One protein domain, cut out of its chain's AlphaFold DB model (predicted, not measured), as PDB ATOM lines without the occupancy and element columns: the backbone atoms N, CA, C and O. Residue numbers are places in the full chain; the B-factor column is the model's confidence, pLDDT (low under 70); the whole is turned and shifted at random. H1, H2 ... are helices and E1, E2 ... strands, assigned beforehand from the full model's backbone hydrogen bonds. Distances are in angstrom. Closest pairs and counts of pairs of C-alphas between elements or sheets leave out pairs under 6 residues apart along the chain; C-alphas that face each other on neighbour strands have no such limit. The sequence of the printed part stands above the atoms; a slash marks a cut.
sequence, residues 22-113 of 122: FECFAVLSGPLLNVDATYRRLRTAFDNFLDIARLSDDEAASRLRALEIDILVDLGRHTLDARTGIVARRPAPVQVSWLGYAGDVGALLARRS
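AT A GLANCE: This is residues 22 to 113 of the 122 residues of a protein of Candidatus Accumulibacter sp. SK-12 (UniProt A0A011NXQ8). A single strongly twisted sheet of five strands forms a wall through the domain, with H2 and H3 together on one side of it and H1 on the other side, where it only grazes the sheet. The last strand, E5, runs between E1 and E3 in the sheet, against the direction of the other four. The printed part has 92 residues, with three named helices and five named strands in the order E1 H1 E2 H2 E3 H3 E4 E5. The sheet is mixed, order E2 E1 E5 E3 E4, and the class is mixed, helices and strands. The whole is compact, with a radius of gyration of the C-alphas of 12.2 A and spans of 33 by 33 by 25 A.

HOW THE PARTS SIT: E1, residues 22 to 28, is an inner strand. H1, residues 37 to 45, only grazes the sheet with its residues 39 to 45; H1 and E1 are near each other, with 5 pairs of C-alphas within 10 A. E2, residues 48 to 51, is an edge strand parallel to E1 at 24 degrees, with N 50 and O 26 2.8 A apart, within hydrogen-bond range. E1, H1 and E2 form a strand-helix-strand unit, two parallel neighbour strands with a helix between them along the chain, and its crossover is right-handed. H2, residues 57 to 66, only grazes the sheet with its residues 60 to 64, and is apart from H1. E3, residues 71 to 76, closes a split unit E2, H2, E3, also right-handed, with E1 and E5, residues 105 to 112, between its strands in the sheet. H3, residues 84 to 88, touches H2, closest at the C-alphas of Asp 57 and Ile 86, 4.9 A. H3 is on the sheet at a height of 9.5 A and only just over E3, on which 3 of its 5 C-alphas fall. E4, residues 94 to 101, is the other edge strand, parallel to E3 at 25 degrees, with N 74 and O 96 at 2.8 A; E3, H3, E4 is a second right-handed strand-helix-strand unit. E5 is antiparallel to E1 at 158 degrees, with N 23 and O 111 at 2.8 A, and to E3 at 170 degrees, with N 73 and O 108 at 2.8 A. In H1, H2 and H3 every O i to N i+4 pair is within hydrogen-bond range.

IN THESE COORDINATES: E1 begins at C-alpha 22, (33.168, -16.259, -29.928), and measures 19.2 A from first to last C-alpha. H1 measures 12.3 A, E2 10.0 A, H2 14.1 A, E3 15.2 A, H3 6.2 A and E4 19.3 A. E5 measures 20.8 A and ends at C-alpha 112, (32.215, -11.547, -30.372).

THE WHOLE: The C-alphas of Leu 80 and Ser 113, the two farthest apart, are 34.4 A apart. The printed part has no cut and no long link. The model's mean pLDDT over the printed part is 76.6; residues 31 to 34, 76 to 82 and 98 to 113 are under 70.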
ATOM      1  N   PHE A  22      34.611 -16.101 -29.785       81.50
ATOM      2  CA  PHE A  22      33.168 -16.259 -29.928       81.50
ATOM      3  C   PHE A  22      32.542 -16.830 -28.655       81.50
ATOM      4  O   PHE A  22      33.031 -17.801 -28.094       81.50
ATOM      5  N   GLU A  23      31.441 -16.221 -28.223       86.81
ATOM      6  CA  GLU A  23      30.520 -16.793 -27.242       86.81
ATOM      7  C   GLU A  23      29.326 -17.383 -27.992       86.81
ATOM      8  O   GLU A  23      28.606 -16.663 -28.696       86.81
ATOM      9  N   CYS A  24      29.117 -18.689 -27.852       87.00
ATOM     10  CA  CYS A  24      28.115 -19.442 -28.584       87.00
ATOM     11  C   CYS A  24      26.882 -19.774 -27.736       87.00
ATOM     12  O   CYS A  24      26.963 -20.354 -26.650       87.00
ATOM     13  N   PHE A  25      25.701 -19.483 -28.284       87.62
ATOM     14  CA  PHE A  25      24.415 -19.825 -27.681       87.62
ATOM     15  C   PHE A  25      23.671 -20.844 -28.542       87.62
ATOM     16  O   PHE A  25      23.516 -20.656 -29.751       87.62
ATOM     17  N   ALA A  26      23.152 -21.886 -27.898       86.19
ATOM     18  CA  ALA A  26      22.178 -22.798 -28.481       86.19
ATOM     19  C   ALA A  26      20.761 -22.318 -28.147       86.19
ATOM     20  O   ALA A  26      20.414 -22.170 -26.973       86.19
ATOM     21  N   VAL A  27      19.921 -22.107 -29.163       83.94
ATOM     22  CA  VAL A  27      18.516 -21.714 -28.974       83.94
ATOM     23  C   VAL A  27      17.601 -22.922 -29.102       83.94
ATOM     24  O   VAL A  27      17.499 -23.522 -30.172       83.94
ATOM     25  N   LEU A  28      16.891 -23.249 -28.028       81.31
ATOM     26  CA  LEU A  28      15.884 -24.304 -27.993       81.31
ATOM     27  C   LEU A  28      14.511 -23.702 -28.278       81.31
ATOM     28  O   LEU A  28      14.027 -22.852 -27.531       81.31
ATOM     29  N   SER A  29      13.899 -24.134 -29.377       74.81
ATOM     30  CA  SER A  29      12.662 -23.531 -29.897       74.81
ATOM     31  C   SER A  29      11.420 -24.415 -29.768       74.81
ATOM     32  O   SER A  29      10.302 -23.915 -29.901       74.81
ATOM     33  N   GLY A  30      11.619 -25.696 -29.455       72.06
ATOM     34  CA  GLY A  30      10.575 -26.679 -29.189       72.06
ATOM     35  C   GLY A  30      10.773 -27.376 -27.838       72.06
ATOM     36  O   GLY A  30      11.807 -27.194 -27.190       72.06
ATOM     37  N   PRO A  31       9.782 -28.164 -27.388       64.62
ATOM     38  CA  PRO A  31       9.898 -28.926 -26.154       64.62
ATOM     39  C   PRO A  31      11.058 -29.922 -26.249       64.62
ATOM     40  O   PRO A  31      11.191 -30.636 -27.238       64.62
ATOM     41  N   LEU A  32      11.863 -30.013 -25.190       66.88
ATOM     42  CA  LEU A  32      12.878 -31.056 -25.046       66.88
ATOM     43  C   LEU A  32      12.185 -32.409 -24.864       66.88
ATOM     44  O   LEU A  32      11.856 -32.807 -23.748       66.88
ATOM     45  N   LEU A  33      11.925 -33.104 -25.972       61.88
ATOM     46  CA  LEU A  33      11.208 -34.379 -25.946       61.88
ATOM     47  C   LEU A  33      12.093 -35.531 -25.462       61.88
ATOM     48  O   LEU A  33      11.564 -36.485 -24.902       61.88
ATOM     49  N   ASN A  34      13.419 -35.451 -25.653       64.12
ATOM     50  CA  ASN A  34      14.378 -36.440 -25.155       64.12
ATOM     51  C   ASN A  34      15.748 -35.825 -24.831       64.12
ATOM     52  O   ASN A  34      16.350 -35.139 -25.651       64.12
ATOM     53  N   VAL A  35      16.278 -36.144 -23.645       72.81
ATOM     54  CA  VAL A  35      17.648 -35.808 -23.218       72.81
ATOM     55  C   VAL A  35      18.579 -36.953 -23.628       72.81
ATOM     56  O   VAL A  35      18.971 -37.794 -22.818       72.81
ATOM     57  N   ASP A  36      18.885 -37.038 -24.918       75.12
ATOM     58  CA  ASP A  36      19.738 -38.096 -25.460       75.12
ATOM     59  C   ASP A  36      21.243 -37.756 -25.371       75.12
ATOM     60  O   ASP A  36      21.664 -36.777 -24.743       75.12
ATOM     61  N   ALA A  37      22.096 -38.627 -25.917       78.56
ATOM     62  CA  ALA A  37      23.543 -38.397 -25.939       78.56
ATOM     63  C   ALA A  37      23.923 -37.157 -26.771       78.56
ATOM     64  O   ALA A  37      24.854 -36.442 -26.405       78.56
ATOM     65  N   THR A  38      23.174 -36.869 -27.839       73.31
ATOM     66  CA  THR A  38      23.391 -35.705 -28.704       73.31
ATOM     67  C   THR A  38      23.086 -34.418 -27.954       73.31
ATOM     68  O   THR A  38      23.917 -33.514 -27.936       73.31
ATOM     69  N   TYR A  39      21.941 -34.347 -27.269       78.00
ATOM     70  CA  TYR A  39      21.592 -33.197 -26.440       78.00
ATOM     71  C   TYR A  39      22.649 -32.950 -25.362       78.00
ATOM     72  O   TYR A  39      23.082 -31.817 -25.181       78.00
ATOM     73  N   ARG A  40      23.111 -34.001 -24.671       82.50
ATOM     74  CA  ARG A  40      24.159 -33.870 -23.646       82.50
ATOM     75  C   ARG A  40      25.486 -33.377 -24.218       82.50
ATOM     76  O   ARG A  40      26.122 -32.538 -23.592       82.50
ATOM     77  N   ARG A  41      25.881 -33.856 -25.399       82.44
ATOM     78  CA  ARG A  41      27.081 -33.380 -26.098       82.44
ATOM     79  C   ARG A  41      26.963 -31.896 -26.443       82.44
ATOM     80  O   ARG A  41      27.810 -31.111 -26.037       82.44
ATOM     81  N   LEU A  42      25.864 -31.501 -27.092       78.75
ATOM     82  CA  LEU A  42      25.591 -30.096 -27.411       78.75
ATOM     83  C   LEU A  42      25.543 -29.243 -26.137       78.75
ATOM     84  O   LEU A  42      26.073 -28.136 -26.127       78.75
ATOM     85  N   ARG A  43      24.964 -29.765 -25.045       82.94
ATOM     86  CA  ARG A  43      24.869 -29.061 -23.759       82.94
ATOM     87  C   ARG A  43      26.223 -28.662 -23.191       82.94
ATOM     88  O   ARG A  43      26.308 -27.609 -22.562       82.94
ATOM     89  N   THR A  44      27.226 -29.504 -23.398       84.50
ATOM     90  CA  THR A  44      28.604 -29.266 -22.966       84.50
ATOM     91  C   THR A  44      29.383 -28.411 -23.965       84.50
ATOM     92  O   THR A  44      30.278 -27.689 -23.551       84.50
ATOM     93  N   ALA A  45      29.054 -28.491 -25.258       84.44
ATOM     94  CA  ALA A  45      29.781 -27.790 -26.311       84.44
ATOM     95  C   ALA A  45      29.487 -26.284 -26.360       84.44
ATOM     96  O   ALA A  45      30.399 -25.509 -26.596       84.44
ATOM     97  N   PHE A  46      28.239 -25.847 -26.160       86.12
ATOM     98  CA  PHE A  46      27.914 -24.414 -26.197       86.12
ATOM     99  C   PHE A  46      28.100 -23.752 -24.832       86.12
ATOM    100  O   PHE A  46      27.753 -24.335 -23.801       86.12
ATOM    101  N   ASP A  47      28.521 -22.489 -24.844       87.31
ATOM    102  CA  ASP A  47      28.689 -21.678 -23.634       87.31
ATOM    103  C   ASP A  47      27.343 -21.445 -22.932       87.31
ATOM    104  O   ASP A  47      27.235 -21.515 -21.705       87.31
ATOM    105  N   ASN A  48      26.281 -21.240 -23.719       87.81
ATOM    106  CA  ASN A  48      24.954 -20.915 -23.211       87.81
ATOM    107  C   ASN A  48      23.832 -21.691 -23.911       87.81
ATOM    108  O   ASN A  48      23.875 -21.969 -25.108       87.81
ATOM    109  N   PHE A  49      22.766 -21.968 -23.157       86.50
ATOM    110  CA  PHE A  49      21.522 -22.547 -23.665       86.50
ATOM    111  C   PHE A  49      20.354 -21.616 -23.378       86.50
ATOM    112  O   PHE A  49      20.083 -21.280 -22.224       86.50
ATOM    113  N   LEU A  50      19.648 -21.224 -24.433       86.62
ATOM    114  CA  LEU A  50      18.511 -20.325 -24.369       86.62
ATOM    115  C   LEU A  50      17.230 -21.067 -24.745       86.62
ATOM    116  O   LEU A  50      16.984 -21.348 -25.916       86.62
ATOM    117  N   ASP A  51      16.393 -21.345 -23.750       86.25
ATOM    118  CA  ASP A  51      15.041 -21.856 -23.975       86.25
ATOM    119  C   ASP A  51      14.088 -20.701 -24.320       86.25
ATOM    120  O   ASP A  51      13.889 -19.769 -23.530       86.25
ATOM    121  N   ILE A  52      13.516 -20.769 -25.523       86.25
ATOM    122  CA  ILE A  52      12.503 -19.840 -26.031       86.25
ATOM    123  C   ILE A  52      11.191 -20.552 -26.389       86.25
ATOM    124  O   ILE A  52      10.314 -19.946 -27.010       86.25
ATOM    125  N   ALA A  53      11.025 -21.821 -26.007       83.19
ATOM    126  CA  ALA A  53       9.870 -22.632 -26.388       83.19
ATOM    127  C   ALA A  53       8.542 -22.018 -25.914       83.19
ATOM    128  O   ALA A  53       7.514 -22.172 -26.568       83.19
ATOM    129  N   ARG A  54       8.565 -21.284 -24.793       86.12
ATOM    130  CA  ARG A  54       7.389 -20.604 -24.216       86.12
ATOM    131  C   ARG A  54       7.279 -19.123 -24.580       86.12
ATOM    132  O   ARG A  54       6.331 -18.481 -24.141       86.12
ATOM    133  N   LEU A  55       8.239 -18.583 -25.327       88.88
ATOM    134  CA  LEU A  55       8.230 -17.189 -25.760       88.88
ATOM    135  C   LEU A  55       7.520 -17.064 -27.105       88.88
ATOM    136  O   LEU A  55       7.685 -17.918 -27.977       88.88
ATOM    137  N   SER A  56       6.802 -15.963 -27.307       90.94
ATOM    138  CA  SER A  56       6.389 -15.522 -28.642       90.94
ATOM    139  C   SER A  56       7.604 -15.160 -29.508       90.94
ATOM    140  O   SER A  56       8.718 -14.972 -29.012       90.94
ATOM    141  N   ASP A  57       7.410 -15.041 -30.823       89.62
ATOM    142  CA  ASP A  57       8.490 -14.635 -31.735       89.62
ATOM    143  C   ASP A  57       9.021 -13.229 -31.432       89.62
ATOM    144  O   ASP A  57      10.214 -12.973 -31.593       89.62
ATOM    145  N   ASP A  58       8.154 -12.325 -30.973       93.62
ATOM    146  CA  ASP A  58       8.533 -10.966 -30.580       93.62
ATOM    147  C   ASP A  58       9.390 -10.942 -29.314       93.62
ATOM    148  O   ASP A  58      10.415 -10.251 -29.266       93.62
ATOM    149  N   GLU A  59       9.005 -11.719 -28.302       94.38
ATOM    150  CA  GLU A  59       9.765 -11.850 -27.057       94.38
ATOM    151  C   GLU A  59      11.111 -12.526 -27.303       94.38
ATOM    152  O   GLU A  59      12.138 -12.043 -26.825       94.38
ATOM    153  N   ALA A  60      11.129 -13.603 -28.092       91.06
ATOM    154  CA  ALA A  60      12.361 -14.284 -28.460       91.06
ATOM    155  C   ALA A  60      13.298 -13.338 -29.225       91.06
ATOM    156  O   ALA A  60      14.443 -13.163 -28.818       91.06
ATOM    157  N   ALA A  61      12.812 -12.652 -30.266       91.50
ATOM    158  CA  ALA A  61      13.628 -11.709 -31.030       91.50
ATOM    159  C   ALA A  61      14.154 -10.550 -30.165       91.50
ATOM    160  O   ALA A  61      15.308 -10.149 -30.303       91.50
ATOM    161  N   SER A  62      13.340 -10.021 -29.247       93.50
ATOM    162  CA  SER A  62      13.778  -8.976 -28.314       93.50
ATOM    163  C   SER A  62      14.831  -9.482 -27.335       93.50
ATOM    164  O   SER A  62      15.798  -8.774 -27.069       93.50
ATOM    165  N   ARG A  63      14.697 -10.721 -26.853       91.88
ATOM    166  CA  ARG A  63      15.698 -11.348 -25.989       91.88
ATOM    167  C   ARG A  63      17.022 -11.562 -26.717       91.88
ATOM    168  O   ARG A  63      18.065 -11.283 -26.143       91.88
ATOM    169  N   LEU A  64      16.983 -11.990 -27.978       89.88
ATOM    170  CA  LEU A  64      18.180 -12.122 -28.808       89.88
ATOM    171  C   LEU A  64      18.869 -10.769 -29.048       89.88
ATOM    172  O   LEU A  64      20.084 -10.681 -28.918       89.88
ATOM    173  N   ARG A  65      18.109  -9.696 -29.302       91.19
ATOM    174  CA  ARG A  65      18.676  -8.338 -29.401       91.19
ATOM    175  C   ARG A  65      19.318  -7.874 -28.097       91.19
ATOM    176  O   ARG A  65      20.389  -7.286 -28.129       91.19
ATOM    177  N   ALA A  66      18.678  -8.147 -26.960       91.38
ATOM    178  CA  ALA A  66      19.202  -7.781 -25.644       91.38
ATOM    179  C   ALA A  66      20.477  -8.555 -25.262       91.38
ATOM    180  O   ALA A  66      21.244  -8.083 -24.432       91.38
ATOM    181  N   LEU A  67      20.695  -9.729 -25.862       89.56
ATOM    182  CA  LEU A  67      21.936 -10.500 -25.744       89.56
ATOM    183  C   LEU A  67      23.032 -10.025 -26.711       89.56
ATOM    184  O   LEU A  67      24.120 -10.597 -26.699       89.56
ATOM    185  N   GLU A  68      22.744  -9.010 -27.533       90.06
ATOM    186  CA  GLU A  68      23.666  -8.432 -28.515       90.06
ATOM    187  C   GLU A  68      24.233  -9.484 -29.476       90.06
ATOM    188  O   GLU A  68      25.426  -9.530 -29.758       90.06
ATOM    189  N   ILE A  69      23.369 -10.372 -29.973       88.12
ATOM    190  CA  ILE A  69      23.787 -11.398 -30.928       88.12
ATOM    191  C   ILE A  69      24.235 -10.762 -32.249       88.12
ATOM    192  O   ILE A  69      23.442 -10.107 -32.929       88.12
ATOM    193  N   ASP A  70      25.473 -11.049 -32.660       87.50
ATOM    194  CA  ASP A  70      26.056 -10.559 -33.913       87.50
ATOM    195  C   ASP A  70      25.648 -11.421 -35.118       87.50
ATOM    196  O   ASP A  70      25.344 -10.913 -36.202       87.50
ATOM    197  N   ILE A  71      25.645 -12.744 -34.932       88.25
ATOM    198  CA  ILE A  71      25.393 -13.723 -35.991       88.25
ATOM    199  C   ILE A  71      24.296 -14.677 -35.536       88.25
ATOM    200  O   ILE A  71      24.476 -15.404 -34.564       88.25
ATOM    201  N   LEU A  72      23.184 -14.708 -36.272       87.62
ATOM    202  CA  LEU A  72      22.132 -15.714 -36.139       87.62
ATOM    203  C   LEU A  72      22.269 -16.755 -37.250       87.62
ATOM    204  O   LEU A  72      22.096 -16.437 -38.425       87.62
ATOM    205  N   VAL A  73      22.521 -18.006 -36.883       84.62
ATOM    206  CA  VAL A  73      22.490 -19.140 -37.808       84.62
ATOM    207  C   VAL A  73      21.189 -19.900 -37.594       84.62
ATOM    208  O   VAL A  73      21.050 -20.596 -36.595       84.62
ATOM    209  N   ASP A  74      20.241 -19.766 -38.515       78.62
ATOM    210  CA  ASP A  74      19.004 -20.544 -38.542       78.62
ATOM    211  C   ASP A  74      19.297 -21.955 -39.058       78.62
ATOM    212  O   ASP A  74      19.700 -22.152 -40.209       78.62
ATOM    213  N   LEU A  75      19.117 -22.928 -38.171       74.38
ATOM    214  CA  LEU A  75      19.319 -24.346 -38.443       74.38
ATOM    215  C   LEU A  75      18.004 -25.041 -38.825       74.38
ATOM    216  O   LEU A  75      18.018 -26.207 -39.231       74.38
ATOM    217  N   GLY A  76      16.873 -24.342 -38.703       63.06
ATOM    218  CA  GLY A  76      15.553 -24.872 -38.993       63.06
ATOM    219  C   GLY A  76      15.400 -25.240 -40.465       63.06
ATOM    220  O   GLY A  76      15.619 -24.441 -41.374       63.06
ATOM    221  N   ARG A  77      14.944 -26.466 -40.736       50.91
ATOM    222  CA  ARG A  77      14.274 -26.746 -42.017       50.91
ATOM    223  C   ARG A  77      13.002 -25.908 -42.084       50.91
ATOM    224  O   ARG A  77      12.351 -25.756 -41.064       50.91
ATOM    225  N   HIS A  78      12.597 -25.453 -43.270       50.69
ATOM    226  CA  HIS A  78      11.286 -24.834 -43.532       50.69
ATOM    227  C   HIS A  78      10.108 -25.818 -43.310       50.69
ATOM    228  O   HIS A  78       9.363 -26.149 -44.229       50.69
ATOM    229  N   THR A  79       9.976 -26.360 -42.104       50.19
ATOM    230  CA  THR A  79       8.873 -27.193 -41.619       50.19
ATOM    231  C   THR A  79       7.924 -26.330 -40.788       50.19
ATOM    232  O   THR A  79       8.310 -25.251 -40.354       50.19
ATOM    233  N   LEU A  80       6.690 -26.789 -40.550       42.75
ATOM    234  CA  LEU A  80       5.665 -26.029 -39.809       42.75
ATOM    235  C   LEU A  80       6.118 -25.526 -38.423       42.75
ATOM    236  O   LEU A  80       5.623 -24.500 -37.973       42.75
ATOM    237  N   ASP A  81       7.081 -26.199 -37.791       54.34
ATOM    238  CA  ASP A  81       7.612 -25.836 -36.469       54.34
ATOM    239  C   ASP A  81       8.807 -24.867 -36.522       54.34
ATOM    240  O   ASP A  81       9.367 -24.488 -35.492       54.34
ATOM    241  N   ALA A  82       9.231 -24.454 -37.719       63.06
ATOM    242  CA  ALA A  82      10.313 -23.498 -37.873       63.06
ATOM    243  C   ALA A  82       9.842 -22.115 -37.419       63.06
ATOM    244  O   ALA A  82       8.978 -21.499 -38.050       63.06
ATOM    245  N   ARG A  83      10.451 -21.600 -36.345       76.62
ATOM    246  CA  ARG A  83      10.214 -20.260 -35.778       76.62
ATOM    247  C   ARG A  83      10.774 -19.142 -36.676       76.62
ATOM    248  O   ARG A  83      11.452 -18.225 -36.220       76.62
ATOM    249  N   THR A  84      10.490 -19.211 -37.975       77.44
ATOM    250  CA  THR A  84      10.953 -18.281 -39.019       77.44
ATOM    251  C   THR A  84      10.520 -16.839 -38.754       77.44
ATOM    252  O   THR A  84      11.213 -15.910 -39.166       77.44
ATOM    253  N   GLY A  85       9.436 -16.631 -37.997       83.19
ATOM    254  CA  GLY A  85       9.016 -15.308 -37.539       83.19
ATOM    255  C   GLY A  85      10.042 -14.616 -36.635       83.19
ATOM    256  O   GLY A  85      10.126 -13.391 -36.652       83.19
ATOM    257  N   ILE A  86      10.896 -15.360 -35.923       86.81
ATOM    258  CA  ILE A  86      12.030 -14.786 -35.180       86.81
ATOM    259  C   ILE A  86      13.066 -14.231 -36.159       86.81
ATOM    260  O   ILE A  86      13.469 -13.079 -36.037       86.81
ATOM    261  N   VAL A  87      13.456 -15.019 -37.166       84.56
ATOM    262  CA  VAL A  87      14.436 -14.619 -38.192       84.56
ATOM    263  C   VAL A  87      13.932 -13.410 -38.991       84.56
ATOM    264  O   VAL A  87      14.690 -12.482 -39.282       84.56
ATOM    265  N   ALA A  88      12.632 -13.370 -39.297       87.06
ATOM    266  CA  ALA A  88      11.992 -12.257 -39.996       87.06
ATOM    267  C   ALA A  88      12.077 -10.929 -39.219       87.06
ATOM    268  O   ALA A  88      12.143  -9.863 -39.828       87.06
ATOM    269  N   ARG A  89      12.140 -10.981 -37.880       91.19
ATOM    270  CA  ARG A  89      12.283  -9.806 -36.998       91.19
ATOM    271  C   ARG A  89      13.710  -9.277 -36.893       91.19
ATOM    272  O   ARG A  89      13.939  -8.332 -36.138       91.19
ATOM    273  N   ARG A  90      14.650  -9.882 -37.623       88.94
ATOM    274  CA  ARG A  90      16.057  -9.477 -37.705       88.94
ATOM    275  C   ARG A  90      16.709  -9.211 -36.338       88.94
ATOM    276  O   ARG A  90      17.202  -8.106 -36.113       88.94
ATOM    277  N   PRO A  91      16.687 -10.164 -35.388       90.75
ATOM    278  CA  PRO A  91      17.287  -9.960 -34.073       90.75
ATOM    279  C   PRO A  91      18.815  -9.824 -34.087       90.75
ATOM    280  O   PRO A  91      19.359  -9.346 -33.099       90.75
ATOM    281  N   ALA A  92      19.480 -10.223 -35.175       89.75
ATOM    282  CA  ALA A  92      20.921 -10.087 -35.369       89.75
ATOM    283  C   ALA A  92      21.227  -9.361 -36.697       89.75
ATOM    284  O   ALA A  92      20.458  -9.495 -37.663       89.75
ATOM    285  N   PRO A  93      22.336  -8.603 -36.788       88.81
ATOM    286  CA  PRO A  93      22.721  -7.897 -38.008       88.81
ATOM    287  C   PRO A  93      23.068  -8.862 -39.149       88.81
ATOM    288  O   PRO A  93      22.678  -8.612 -40.297       88.81
ATOM    289  N   VAL A  94      23.728  -9.983 -38.838       89.94
ATOM    290  CA  VAL A  94      24.022 -11.064 -39.783       89.94
ATOM    291  C   VAL A  94      23.104 -12.247 -39.497       89.94
ATOM    292  O   VAL A  94      23.037 -12.736 -38.372       89.94
ATOM    293  N   GLN A  95      22.405 -12.726 -40.527       85.75
ATOM    294  CA  GLN A  95      21.540 -13.902 -40.431       85.75
ATOM    295  C   GLN A  95      21.850 -14.863 -41.572       85.75
ATOM    296  O   GLN A  95      21.821 -14.467 -42.738       85.75
ATOM    297  N   VAL A  96      22.140 -16.115 -41.239       83.19
ATOM    298  CA  VAL A  96      22.506 -17.171 -42.185       83.19
ATOM    299  C   VAL A  96      21.545 -18.333 -41.993       83.19
ATOM    300  O   VAL A  96      21.300 -18.739 -40.866       83.19
ATOM    301  N   SER A  97      21.005 -18.885 -43.077       74.62
ATOM    302  CA  SER A  97      20.284 -20.158 -43.018       74.62
ATOM    303  C   SER A  97      21.243 -21.273 -43.411       74.62
ATOM    304  O   SER A  97      21.840 -21.222 -44.491       74.62
ATOM    305  N   TRP A  98      21.417 -22.266 -42.541       68.69
ATOM    306  CA  TRP A  98      22.248 -23.429 -42.823       68.69
ATOM    307  C   TRP A  98      21.370 -24.674 -42.928       68.69
ATOM    308  O   TRP A  98      20.807 -25.172 -41.955       68.69
ATOM    309  N   LEU A  99      21.242 -25.146 -44.169       54.75
ATOM    310  CA  LEU A  99      20.383 -26.245 -44.591       54.75
ATOM    311  C   LEU A  99      20.472 -27.480 -43.678       54.75
ATOM    312  O   LEU A  99      21.379 -28.300 -43.804       54.75
ATOM    313  N   GLY A 100      19.406 -27.713 -42.909       54.28
ATOM    314  CA  GLY A 100      18.891 -29.068 -42.742       54.28
ATOM    315  C   GLY A 100      18.990 -29.719 -41.367       54.28
ATOM    316  O   GLY A 100      18.946 -30.952 -41.329       54.28
ATOM    317  N   TYR A 101      19.050 -28.980 -40.258       51.19
ATOM    318  CA  TYR A 101      18.822 -29.603 -38.954       51.19
ATOM    319  C   TYR A 101      17.311 -29.761 -38.705       51.19
ATOM    320  O   TYR A 101      16.514 -28.837 -38.831       51.19
ATOM    321  N   ALA A 102      16.899 -30.990 -38.407       47.28
ATOM    322  CA  ALA A 102      15.556 -31.317 -37.934       47.28
ATOM    323  C   ALA A 102      15.679 -31.841 -36.504       47.28
ATOM    324  O   ALA A 102      15.528 -33.046 -36.274       47.28
ATOM    325  N   GLY A 103      16.048 -30.949 -35.590       46.53
ATOM    326  CA  GLY A 103      16.074 -31.192 -34.152       46.53
ATOM    327  C   GLY A 103      15.722 -29.917 -33.387       46.53
ATOM    328  O   GLY A 103      15.555 -28.857 -33.984       46.53
ATOM    329  N   ASP A 104      15.593 -30.034 -32.069       44.53
ATOM    330  CA  ASP A 104      14.937 -29.026 -31.219       44.53
ATOM    331  C   ASP A 104      15.764 -27.732 -31.015       44.53
ATOM    332  O   ASP A 104      15.260 -26.727 -30.500       44.53
ATOM    333  N   VAL A 105      17.033 -27.749 -31.444       50.19
ATOM    334  CA  VAL A 105      17.961 -26.605 -31.449       50.19
ATOM    335  C   VAL A 105      17.822 -25.844 -32.770       50.19
ATOM    336  O   VAL A 105      18.279 -26.298 -33.814       50.19
ATOM    337  N   GLY A 106      17.166 -24.687 -32.726       48.97
ATOM    338  CA  GLY A 106      16.789 -23.917 -33.913       48.97
ATOM    339  C   GLY A 106      17.856 -22.941 -34.400       48.97
ATOM    340  O   GLY A 106      17.823 -22.553 -35.564       48.97
ATOM    341  N   ALA A 107      18.805 -22.546 -33.544       53.75
ATOM    342  CA  ALA A 107      19.832 -21.600 -33.952       53.75
ATOM    343  C   ALA A 107      21.133 -21.672 -33.149       53.75
ATOM    344  O   ALA A 107      21.113 -21.903 -31.937       53.75
ATOM    345  N   LEU A 108      22.236 -21.406 -33.849       60.31
ATOM    346  CA  LEU A 108      23.527 -21.037 -33.272       60.31
ATOM    347  C   LEU A 108      23.633 -19.515 -33.304       60.31
ATOM    348  O   LEU A 108      23.422 -18.891 -34.346       60.31
ATOM    349  N   LEU A 109      23.970 -18.930 -32.163       59.16
ATOM    350  CA  LEU A 109      24.216 -17.501 -32.049       59.16
ATOM    351  C   LEU A 109      25.657 -17.290 -31.629       59.16
ATOM    352  O   LEU A 109      26.109 -17.972 -30.714       59.16
ATOM    353  N   ALA A 110      26.347 -16.352 -32.263       61.25
ATOM    354  CA  ALA A 110      27.686 -15.960 -31.850       61.25
ATOM    355  C   ALA A 110      27.689 -14.483 -31.450       61.25
ATOM    356  O   ALA A 110      27.219 -13.641 -32.222       61.25
ATOM    357  N   ARG A 111      28.220 -14.183 -30.261       63.22
ATOM    358  CA  ARG A 111      28.650 -12.835 -29.868       63.22
ATOM    359  C   ARG A 111      30.170 -12.786 -29.906       63.22
ATOM    360  O   ARG A 111      30.821 -13.709 -29.417       63.22
ATOM    361  N   ARG A 112      30.763 -11.731 -30.462       56.75
ATOM    362  CA  ARG A 112      32.215 -11.547 -30.372       56.75
ATOM    363  C   ARG A 112      32.592 -11.194 -28.933       56.75
ATOM    364  O   ARG A 112      32.065 -10.237 -28.366       56.75
ATOM    365  N   SER A 113      33.532 -11.929 -28.345       56.31
ATOM    366  CA  SER A 113      34.146 -11.507 -27.086       56.31
ATOM    367  C   SER A 113      34.922 -10.219 -27.357       56.31
ATOM    368  O   SER A 113      35.921 -10.217 -28.081       56.31
TER     369      SER A 113